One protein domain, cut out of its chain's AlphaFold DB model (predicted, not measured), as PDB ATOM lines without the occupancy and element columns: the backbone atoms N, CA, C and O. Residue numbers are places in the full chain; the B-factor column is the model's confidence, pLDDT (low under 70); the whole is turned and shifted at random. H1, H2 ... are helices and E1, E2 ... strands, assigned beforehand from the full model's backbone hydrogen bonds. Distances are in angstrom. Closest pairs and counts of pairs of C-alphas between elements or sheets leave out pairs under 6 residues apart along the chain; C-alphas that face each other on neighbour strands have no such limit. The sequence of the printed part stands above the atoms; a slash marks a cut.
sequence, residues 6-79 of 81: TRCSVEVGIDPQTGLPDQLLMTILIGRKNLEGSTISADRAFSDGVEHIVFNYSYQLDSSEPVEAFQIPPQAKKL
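This is residues 6 to 79 of the 81 residues of an uncharacterized protein of Planctomycetes bacterium (UniProt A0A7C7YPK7). A long, narrow ribbon of three antiparallel strands, E1, E2 and E3, makes the body, with the loop of residues 32 to 51 at one end. Beyond the other end, residues 65 to 79 stick out as a free tail that turns off to the side and ends in the short helix H1. The printed part has 74 residues, with E1, E2, E3 and H1 in that order along the chain and a sheet order of E1, E2, E3. The class is mostly strand, with under half of the residues in named elements. The whole is extended, with a radius of gyration of the C-alphas of 18.4 A and spans of 54 by 30 by 17 A.

E2, residues 21 to 31, is the longest strand, 29.9 A. E1, residues 6 to 14, is 26.3 A long and begins at C-alpha 6 (-77.273, 25.009, -154.092). E3, residues 52 to 60, is 25.6 A long. H1, residues 76 to 79, ends at C-alpha 79 (-92.287, 39.184, -140.157).

E1, E2 and E3 form a meander, each strand the antiparallel neighbour of the one before. The hairpin of E1 and E2 has an angle of 166 degrees between directions; N 11 and O 25 are 2.8 A apart, within hydrogen-bond range. The hairpin of E2 and E3 has 168 degrees, and N 28 and O 55 are within range at 2.8 A. H1 is not on the sheet and is apart from E1 and E2. H1 is too short for an O i to N i+4 pair; its one O i to N i+3 pair is within range.

The C-alphas of Glu 36 and Pro 66, the two farthest apart, are 53.7 A apart. The printed part has no cut. The links E2 to E3 and E3 to H1 are long. Confidence is low, under 70, at residues 31 to 51.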
ATOM      1  N   THR A   6     -76.771  23.915-153.262       77.81
ATOM      2  CA  THR A   6     -77.273  25.009-154.092       77.81
ATOM      3  C   THR A   6     -77.287  26.297-153.281       77.81
ATOM      4  O   THR A   6     -77.734  26.297-152.133       77.81
ATOM      5  N   ARG A   7     -76.806  27.389-153.872       83.12
ATOM      6  CA  ARG A   7     -76.957  28.757-153.368       83.12
ATOM      7  C   ARG A   7     -77.751  29.551-154.397       83.12
ATOM      8  O   ARG A   7     -77.467  29.462-155.585       83.12
ATOM      9  N   CYS A   8     -78.746  30.296-153.934       86.88
ATOM     10  CA  CYS A   8     -79.529  31.202-154.763       86.88
ATOM     11  C   CYS A   8     -79.261  32.632-154.291       86.88
ATOM     12  O   CYS A   8     -79.345  32.893-153.089       86.88
ATOM     13  N   SER A   9     -78.915  33.515-155.221       90.06
ATOM     14  CA  SER A   9     -78.896  34.963-155.023       90.06
ATOM     15  C   SER A   9     -80.048  35.573-155.809       90.06
ATOM     16  O   SER A   9     -80.322  35.139-156.929       90.06
ATOM     17  N   VAL A  10     -80.710  36.561-155.216       92.00
ATOM     18  CA  VAL A  10     -81.754  37.344-155.872       92.00
ATOM     19  C   VAL A  10     -81.399  38.812-155.707       92.00
ATOM     20  O   VAL A  10     -81.284  39.299-154.585       92.00
ATOM     21  N   GLU A  11     -81.235  39.499-156.829       93.00
ATOM     22  CA  GLU A  11     -80.964  40.928-156.909       93.00
ATOM     23  C   GLU A  11     -82.148  41.609-157.592       93.00
ATOM     24  O   GLU A  11     -82.666  41.122-158.600       93.00
ATOM     25  N   VAL A  12     -82.596  42.726-157.020       94.00
ATOM     26  CA  VAL A  12     -83.730  43.503-157.524       94.00
ATOM     27  C   VAL A  12     -83.220  44.890-157.892       94.00
ATOM     28  O   VAL A  12     -82.734  45.617-157.025       94.00
ATOM     29  N   GLY A  13     -83.309  45.231-159.176       92.75
ATOM     30  CA  GLY A  13     -83.089  46.584-159.679       92.75
ATOM     31  C   GLY A  13     -84.298  47.453-159.361       92.75
ATOM     32  O   GLY A  13     -85.430  46.976-159.440       92.75
ATOM     33  N   ILE A  14     -84.051  48.694-158.943       92.94
ATOM     34  CA  ILE A  14     -85.088  49.688-158.662       92.94
ATOM     35  C   ILE A  14     -84.870  50.859-159.612       92.94
ATOM     36  O   ILE A  14     -83.791  51.461-159.603       92.94
ATOM     37  N   ASP A  15     -85.902  51.215-160.372       88.88
ATOM     38  CA  ASP A  15     -85.901  52.416-161.193       88.88
ATOM     39  C   ASP A  15     -85.838  53.654-160.277       88.88
ATOM     40  O   ASP A  15     -86.731  53.862-159.447       88.88
ATOM     41  N   PRO A  16     -84.806  54.508-160.400       88.69
ATOM     42  CA  PRO A  16     -84.641  55.675-159.542       88.69
ATOM     43  C   PRO A  16     -85.717  56.753-159.740       88.69
ATOM     44  O   PRO A  16     -85.864  57.611-158.871       88.69
ATOM     45  N   GLN A  17     -86.442  56.758-160.865       89.88
ATOM     46  CA  GLN A  17     -87.485  57.752-161.138       89.88
ATOM     47  C   GLN A  17     -88.820  57.368-160.503       89.88
ATOM     48  O   GLN A  17     -89.464  58.202-159.866       89.88
ATOM     49  N   THR A  18     -89.239  56.113-160.676       87.44
ATOM     50  CA  THR A  18     -90.521  55.613-160.158       87.44
ATOM     51  C   THR A  18     -90.405  55.010-158.758       87.44
ATOM     52  O   THR A  18     -91.399  54.930-158.038       87.44
ATOM     53  N   GLY A  19     -89.200  54.597-158.351       87.62
ATOM     54  CA  GLY A  19     -88.958  53.838-157.123       87.62
ATOM     55  C   GLY A  19     -89.478  52.399-157.187       87.62
ATOM     56  O   GLY A  19     -89.543  51.734-156.152       87.62
ATOM     57  N   LEU A  20     -89.877  51.924-158.373       89.06
ATOM     58  CA  LEU A  20     -90.438  50.595-158.582       89.06
ATOM     59  C   LEU A  20     -89.371  49.619-159.097       89.06
ATOM     60  O   LEU A  20     -88.416  50.041-159.746       89.06
ATOM     61  N   PRO A  21     -89.515  48.311-158.823       90.69
ATOM     62  CA  PRO A  21     -88.645  47.309-159.413       90.69
ATOM     63  C   PRO A  21     -88.779  47.245-160.936       90.69
ATOM     64  O   PRO A  21     -89.885  47.051-161.435       90.69
ATOM     65  N   ASP A  22     -87.659  47.333-161.650       92.94
ATOM     66  CA  ASP A  22     -87.590  47.214-163.113       92.94
ATOM     67  C   ASP A  22     -86.871  45.930-163.559       92.94
ATOM     68  O   ASP A  22     -87.170  45.372-164.610       92.94
ATOM     69  N   GLN A  23     -85.986  45.384-162.721       93.06
ATOM     70  CA  GLN A  23     -85.217  44.185-163.034       93.06
ATOM     71  C   GLN A  23     -85.184  43.195-161.868       93.06
ATOM     72  O   GLN A  23     -85.035  43.563-160.704       93.06
ATOM     73  N   LEU A  24     -85.243  41.902-162.193       94.25
ATOM     74  CA  LEU A  24     -84.968  40.812-161.260       94.25
ATOM     75  C   LEU A  24     -83.883  39.909-161.845       94.25
ATOM     76  O   LEU A  24     -84.089  39.276-162.884       94.25
ATOM     77  N   LEU A  25     -82.748  39.817-161.158       93.50
ATOM     78  CA  LEU A  25     -81.681  38.876-161.475       93.50
ATOM     79  C   LEU A  25     -81.658  37.767-160.424       93.50
ATOM     80  O   LEU A  25     -81.495  38.014-159.232       93.50
ATOM     81  N   MET A  26     -81.815  36.527-160.874       93.25
ATOM     82  CA  MET A  26     -81.688  35.342-160.037       93.25
ATOM     83  C   MET A  26     -80.500  34.509-160.503       93.25
ATOM     84  O   MET A  26     -80.467  34.037-161.641       93.25
ATOM     85  N   THR A  27     -79.558  34.275-159.596       89.81
ATOM     86  CA  THR A  27     -78.366  33.467-159.857       89.81
ATOM     87  C   THR A  27     -78.387  32.226-158.980       89.81
ATOM     88  O   THR A  27     -78.349  32.308-157.751       89.81
ATOM     89  N   ILE A  28     -78.423  31.058-159.618       87.12
ATOM     90  CA  ILE A  28     -78.388  29.757-158.952       87.12
ATOM     91  C   ILE A  28     -77.015  29.132-159.173       87.12
ATOM     92  O   ILE A  28     -76.639  28.794-160.295       87.12
ATOM     93  N   LEU A  29     -76.286  28.952-158.078       83.19
ATOM     94  CA  LEU A  29     -74.972  28.327-158.020       83.19
ATOM     95  C   LEU A  29     -75.113  26.908-157.483       83.19
ATOM     96  O   LEU A  29     -75.557  26.712-156.348       83.19
ATOM     97  N   ILE A  30     -74.701  25.921-158.273       79.81
ATOM     98  CA  ILE A  30     -74.708  24.513-157.880       79.81
ATOM     99  C   ILE A  30     -73.268  24.017-157.765       79.81
ATOM    100  O   ILE A  30     -72.547  23.952-158.760       79.81
ATOM    101  N   GLY A  31     -72.859  23.645-156.550       68.50
ATOM    102  CA  GLY A  31     -71.559  23.025-156.296       68.50
ATOM    103  C   GLY A  31     -71.562  21.550-156.695       68.50
ATOM    104  O   GLY A  31     -72.401  20.779-156.214       68.50
ATOM    105  N   ARG A  32     -70.623  21.146-157.561       63.03
ATOM    106  CA  ARG A  32     -70.376  19.733-157.890       63.03
ATOM    107  C   ARG A  32     -69.405  19.095-156.891       63.03
ATOM    108  O   ARG A  32     -68.587  19.769-156.271       63.03
ATOM    109  N   LYS A  33     -69.505  17.771-156.719       59.03
ATOM    110  CA  LYS A  33     -68.486  16.984-156.005       59.03
ATOM    111  C   LYS A  33     -67.178  17.001-156.798       59.03
ATOM    112  O   LYS A  33     -67.213  17.011-158.027       59.03
ATOM    113  N   ASN A  34     -66.043  16.951-156.102       55.09
ATOM    114  CA  ASN A  34     -64.753  16.686-156.737       55.09
ATOM    115  C   ASN A  34     -64.712  15.254-157.317       55.09
ATOM    116  O   ASN A  34     -65.528  14.405-156.949       55.09
ATOM    117  N   LEU A  35     -63.749  14.983-158.207       50.72
ATOM    118  CA  LEU A  35     -63.540  13.677-158.865       50.72
ATOM    119  C   LEU A  35     -63.438  12.489-157.882       50.72
ATOM    120  O   LEU A  35     -63.707  11.355-158.261       50.72
ATOM    121  N   GLU A  36     -63.116  12.747-156.613       58.22
ATOM    122  CA  GLU A  36     -62.969  11.749-155.546       58.22
ATOM    123  C   GLU A  36     -64.274  11.464-154.767       58.22
ATOM    124  O   GLU A  36     -64.273  10.730-153.781       58.22
ATOM    125  N   GLY A  37     -65.413  12.040-155.174       54.06
ATOM    126  CA  GLY A  37     -66.738  11.718-154.617       54.06
ATOM    127  C   GLY A  37     -67.001  12.237-153.196       54.06
ATOM    128  O   GLY A  37     -68.090  12.015-152.642       54.06
ATOM    129  N   SER A  38     -66.041  12.960-152.612       55.88
ATOM    130  CA  SER A  38     -66.132  13.522-151.267       55.88
ATOM    131  C   SER A  38     -67.092  14.717-151.230       55.88
ATOM    132  O   SER A  38     -67.153  15.541-152.143       55.88
ATOM    133  N   THR A  39     -67.912  14.794-150.180       53.44
ATOM    134  CA  THR A  39     -68.872  15.896-150.023       53.44
ATOM    135  C   THR A  39     -68.155  17.048-149.334       53.44
ATOM    136  O   THR A  39     -67.835  16.958-148.152       53.44
ATOM    137  N   ILE A  40     -67.889  18.118-150.076       57.50
ATOM    138  CA  ILE A  40     -67.224  19.310-149.553       57.50
ATOM    139  C   ILE A  40     -68.134  19.986-148.500       57.50
ATOM    140  O   ILE A  40     -69.360  20.034-148.658       57.50
ATOM    141  N   SER A  41     -67.557  20.470-147.390       56.97
ATOM    142  CA  SER A  41     -68.285  21.222-146.353       56.97
ATOM    143  C   SER A  41     -68.930  22.486-146.943       56.97
ATOM    144  O   SER A  41     -68.421  23.031-147.917       56.97
ATOM    145  N   ALA A  42     -70.045  22.961-146.369       56.66
ATOM    146  CA  ALA A  42     -70.872  24.030-146.955       56.66
ATOM    147  C   ALA A  42     -70.080  25.292-147.361       56.66
ATOM    148  O   ALA A  42     -70.345  25.846-148.424       56.66
ATOM    149  N   ASP A  43     -69.072  25.677-146.575       57.75
ATOM    150  CA  ASP A  43     -68.241  26.856-146.856       57.75
ATOM    151  C   ASP A  43     -67.235  26.632-147.991       57.75
ATOM    152  O   ASP A  43     -66.947  27.544-148.760       57.75
ATOM    153  N   ARG A  44     -66.732  25.402-148.145       60.28
ATOM    154  CA  ARG A  44     -65.778  25.044-149.204       60.28
ATOM    155  C   ARG A  44     -66.462  24.691-150.524       60.28
ATOM    156  O   ARG A  44     -65.811  24.633-151.554       60.28
ATOM    157  N   ALA A  45     -67.777  24.465-150.526       57.75
ATOM    158  CA  ALA A  45     -68.524  24.166-151.748       57.75
ATOM    159  C   ALA A  45     -68.621  25.367-152.709       57.75
ATOM    160  O   ALA A  45     -69.058  25.188-153.840       57.75
ATOM    161  N   PHE A  46     -68.219  26.567-152.270       64.19
ATOM    162  CA  PHE A  46     -68.231  27.814-153.042       64.19
ATOM    163  C   PHE A  46     -66.887  28.560-152.978       64.19
ATOM    164  O   PHE A  46     -66.857  29.771-153.167       64.19
ATOM    165  N   SER A  47     -65.793  27.860-152.657       62.38
ATOM    166  CA  SER A  47     -64.445  28.433-152.670       62.38
ATOM    167  C   SER A  47     -63.828  28.398-154.068       62.38
ATOM    168  O   SER A  47     -64.214  27.575-154.903       62.38
ATOM    169  N   ASP A  48     -62.820  29.240-154.286       57.62
ATOM    170  CA  ASP A  48     -62.031  29.269-155.517       57.62
ATOM    171  C   ASP A  48     -61.462  27.878-155.857       57.62
ATOM    172  O   ASP A  48     -61.000  27.140-154.982       57.62
ATOM    173  N   GLY A  49     -61.516  27.509-157.141       59.62
ATOM    174  CA  GLY A  49     -61.034  26.218-157.651       59.62
ATOM    175  C   GLY A  49     -62.057  25.073-157.643       59.62
ATOM    176  O   GLY A  49     -61.723  23.968-158.066       59.62
ATOM    177  N   VAL A  50     -63.296  25.311-157.199       65.44
ATOM    178  CA  VAL A  50     -64.412  24.358-157.337       65.44
ATOM    179  C   VAL A  50     -65.205  24.689-158.600       65.44
ATOM    180  O   VAL A  50     -65.560  25.841-158.816       65.44
ATOM    181  N   GLU A  51     -65.504  23.692-159.435       63.12
ATOM    182  CA  GLU A  51     -66.385  23.895-160.588       63.12
ATOM    183  C   GLU A  51     -67.850  24.028-160.146       63.12
ATOM    184  O   GLU A  51     -68.406  23.153-159.465       63.12
ATOM    185  N   HIS A  52     -68.500  25.098-160.599       70.19
ATOM    186  CA  HIS A  52     -69.923  25.345-160.379       70.19
ATOM    187  C   HIS A  52     -70.694  25.286-161.687       70.19
ATOM    188  O   HIS A  52     -70.236  25.756-162.726       70.19
ATOM    189  N   ILE A  53     -71.917  24.765-161.611       77.44
ATOM    190  CA  ILE A  53     -72.921  25.045-162.636       77.44
ATOM    191  C   ILE A  53     -73.648  26.311-162.197       77.44
ATOM    192  O   ILE A  53     -74.165  26.371-161.078       77.44
ATOM    193  N   VAL A  54     -73.675  27.309-163.078       82.44
ATOM    194  CA  VAL A  54     -74.328  28.596-162.832       82.44
ATOM    195  C   VAL A  54     -75.511  28.742-163.776       82.44
ATOM    196  O   VAL A  54     -75.352  28.644-164.991       82.44
ATOM    197  N   PHE A  55     -76.688  29.006-163.217       87.06
ATOM    198  CA  PHE A  55     -77.856  29.440-163.976       87.06
ATOM    199  C   PHE A  55     -78.156  30.891-163.632       87.06
ATOM    200  O   PHE A  55     -78.279  31.230-162.455       87.06
ATOM    201  N   ASN A  56     -78.284  31.729-164.656       88.75
ATOM    202  CA  ASN A  56     -78.699  33.118-164.511       88.75
ATOM    203  C   ASN A  56     -80.052  33.294-165.186       88.75
ATOM    204  O   ASN A  56     -80.205  32.988-166.369       88.75
ATOM    205  N   TYR A  57     -81.012  33.805-164.430       90.62
ATOM    206  CA  TYR A  57     -82.323  34.184-164.926       90.62
ATOM    207  C   TYR A  57     -82.455  35.691-164.768       90.62
ATOM    208  O   TYR A  57     -82.369  36.206-163.656       90.62
ATOM    209  N   SER A  58     -82.633  36.388-165.886       93.31
ATOM    210  CA  SER A  58     -82.851  37.831-165.907       93.31
ATOM    211  C   SER A  58     -84.270  38.097-166.373       93.31
ATOM    212  O   SER A  58     -84.640  37.694-167.476       93.31
ATOM    213  N   TYR A  59     -85.040  38.792-165.549       91.62
ATOM    214  CA  TYR A  59     -86.396  39.217-165.860       91.62
ATOM    215  C   TYR A  59     -86.449  40.738-165.911       91.62
ATOM    216  O   TYR A  59     -85.847  41.412-165.075       91.62
ATOM    217  N   GLN A  60     -87.180  41.250-166.896       91.62
ATOM    218  CA  GLN A  60     -87.607  42.641-166.946       91.62
ATOM    219  C   GLN A  60     -89.022  42.717-166.387       91.62
ATOM    220  O   GLN A  60     -89.877  41.905-166.754       91.62
ATOM    221  N   LEU A  61     -89.231  43.640-165.460       88.44
ATOM    222  CA  LEU A  61     -90.494  43.847-164.778       88.44
ATOM    223  C   LEU A  61     -91.174  45.056-165.406       88.44
ATOM    224  O   LEU A  61     -90.655  46.166-165.368       88.44
ATOM    225  N   ASP A  62     -92.339  44.824-165.998       85.88
ATOM    226  CA  ASP A  62     -93.182  45.902-166.489       85.88
ATOM    227  C   ASP A  62     -94.105  46.362-165.358       85.88
ATOM    228  O   ASP A  62     -95.012  45.638-164.942       85.88
ATOM    229  N   SER A  63     -93.834  47.555-164.833       81.06
ATOM    230  CA  SER A  63     -94.638  48.202-163.796       81.06
ATOM    231  C   SER A  63     -95.528  49.322-164.348       81.06
ATOM    232  O   SER A  63     -95.969  50.180-163.583       81.06
ATOM    233  N   SER A  64     -95.750  49.370-165.668       83.56
ATOM    234  CA  SER A  64     -96.591  50.394-166.302       83.56
ATOM    235  C   SER A  64     -98.072  50.247-165.947       83.56
ATOM    236  O   SER A  64     -98.784  51.248-165.840       83.56
ATOM    237  N   GLU A  65     -98.529  49.018-165.706       80.88
ATOM    238  CA  GLU A  65     -99.889  48.738-165.262       80.88
ATOM    239  C   GLU A  65     -99.956  48.560-163.736       80.88
ATOM    240  O   GLU A  65     -99.135  47.850-163.144       80.88
ATOM    241  N   PRO A  66    -100.949  49.168-163.061       73.44
ATOM    242  CA  PRO A  66    -101.169  48.933-161.645       73.44
ATOM    243  C   PRO A  66    -101.615  47.484-161.422       73.44
ATOM    244  O   PRO A  66    -102.697  47.072-161.838       73.44
ATOM    245  N   VAL A  67    -100.786  46.716-160.723       71.44
ATOM    246  CA  VAL A  67    -101.128  45.365-160.266       71.44
ATOM    247  C   VAL A  67    -102.154  45.421-159.136       71.44
ATOM    248  O   VAL A  67    -102.134  46.328-158.298       71.44
ATOM    249  N   GLU A  68    -103.045  44.427-159.090       77.44
ATOM    250  CA  GLU A  68    -104.004  44.283-157.995       77.44
ATOM    251  C   GLU A  68    -103.290  44.289-156.638       77.44
ATOM    252  O   GLU A  68    -102.220  43.698-156.462       77.44
ATOM    253  N   ALA A  69    -103.899  44.956-155.656       72.56
ATOM    254  CA  ALA A  69    -103.330  45.058-154.323       72.56
ATOM    255  C   ALA A  69    -103.133  43.658-153.719       72.56
ATOM    256  O   ALA A  69    -104.091  42.979-153.340       72.56
ATOM    257  N   PHE A  70    -101.874  43.240-153.587       82.00
ATOM    258  CA  PHE A  70    -101.540  41.972-152.959       82.00
ATOM    259  C   PHE A  70    -101.882  42.020-151.465       82.00
ATOM    260  O   PHE A  70    -101.252  42.727-150.671       82.00
ATOM    261  N   GLN A  71    -102.883  41.241-151.053       83.50
ATOM    262  CA  GLN A  71    -103.194  41.078-149.638       83.50
ATOM    263  C   GLN A  71    -102.157  40.167-148.981       83.50
ATOM    264  O   GLN A  71    -102.264  38.943-149.017       83.50
ATOM    265  N   ILE A  72    -101.161  40.778-148.334       82.94
ATOM    266  CA  ILE A  72    -100.151  40.039-147.566       82.94
ATOM    267  C   ILE A  72    -100.859  39.170-146.510       82.94
ATOM    268  O   ILE A  72    -101.603  39.716-145.681       82.94
ATOM    269  N   PRO A  73    -100.608  37.846-146.473       89.12
ATOM    270  CA  PRO A  73    -101.201  36.965-145.479       89.12
ATOM    271  C   PRO A  73    -100.945  37.464-144.045       89.12
ATOM    272  O   PRO A  73     -99.819  37.868-143.732       89.12
ATOM    273  N   PRO A  74    -101.933  37.400-143.127       85.44
ATOM    274  CA  PRO A  74    -101.785  37.917-141.762       85.44
ATOM    275  C   PRO A  74    -100.581  37.351-140.996       85.44
ATOM    276  O   PRO A  74    -100.011  38.030-140.144       85.44
ATOM    277  N   GLN A  75    -100.181  36.114-141.300       86.69
ATOM    278  CA  GLN A  75     -99.009  35.473-140.701       86.69
ATOM    279  C   GLN A  75     -97.696  36.108-141.180       86.69
ATOM    280  O   GLN A  75     -96.818  36.365-140.362       86.69
ATOM    281  N   ALA A  76     -97.592  36.432-142.473       81.44
ATOM    282  CA  ALA A  76     -96.410  37.059-143.061       81.44
ATOM    283  C   ALA A  76     -96.245  38.522-142.618       81.44
ATOM    284  O   ALA A  76     -95.123  38.973-142.409       81.44
ATOM    285  N   LYS A  77     -97.348  39.245-142.358       82.81
ATOM    286  CA  LYS A  77     -97.302  40.620-141.817       82.81
ATOM    287  C   LYS A  77     -96.531  40.735-140.497       82.81
ATOM    288  O   LYS A  77     -95.996  41.796-140.198       82.81
ATOM    289  N   LYS A  78     -96.461  39.659-139.702       84.31
ATOM    290  CA  LYS A  78     -95.714  39.642-138.433       84.31
ATOM    291  C   LYS A  78     -94.193  39.657-138.626       84.31
ATOM    292  O   LYS A  78     -93.495  40.004-137.684       84.31
ATOM    293  N   LEU A  79     -93.710  39.276-139.812       81.62
ATOM    294  CA  LEU A  79     -92.287  39.184-140.157       81.62
ATOM    295  C   LEU A  79     -91.730  40.477-140.772       81.62
ATOM    296  O   LEU A  79     -90.528  40.584-140.956       81.62
TER     297      LEU A  79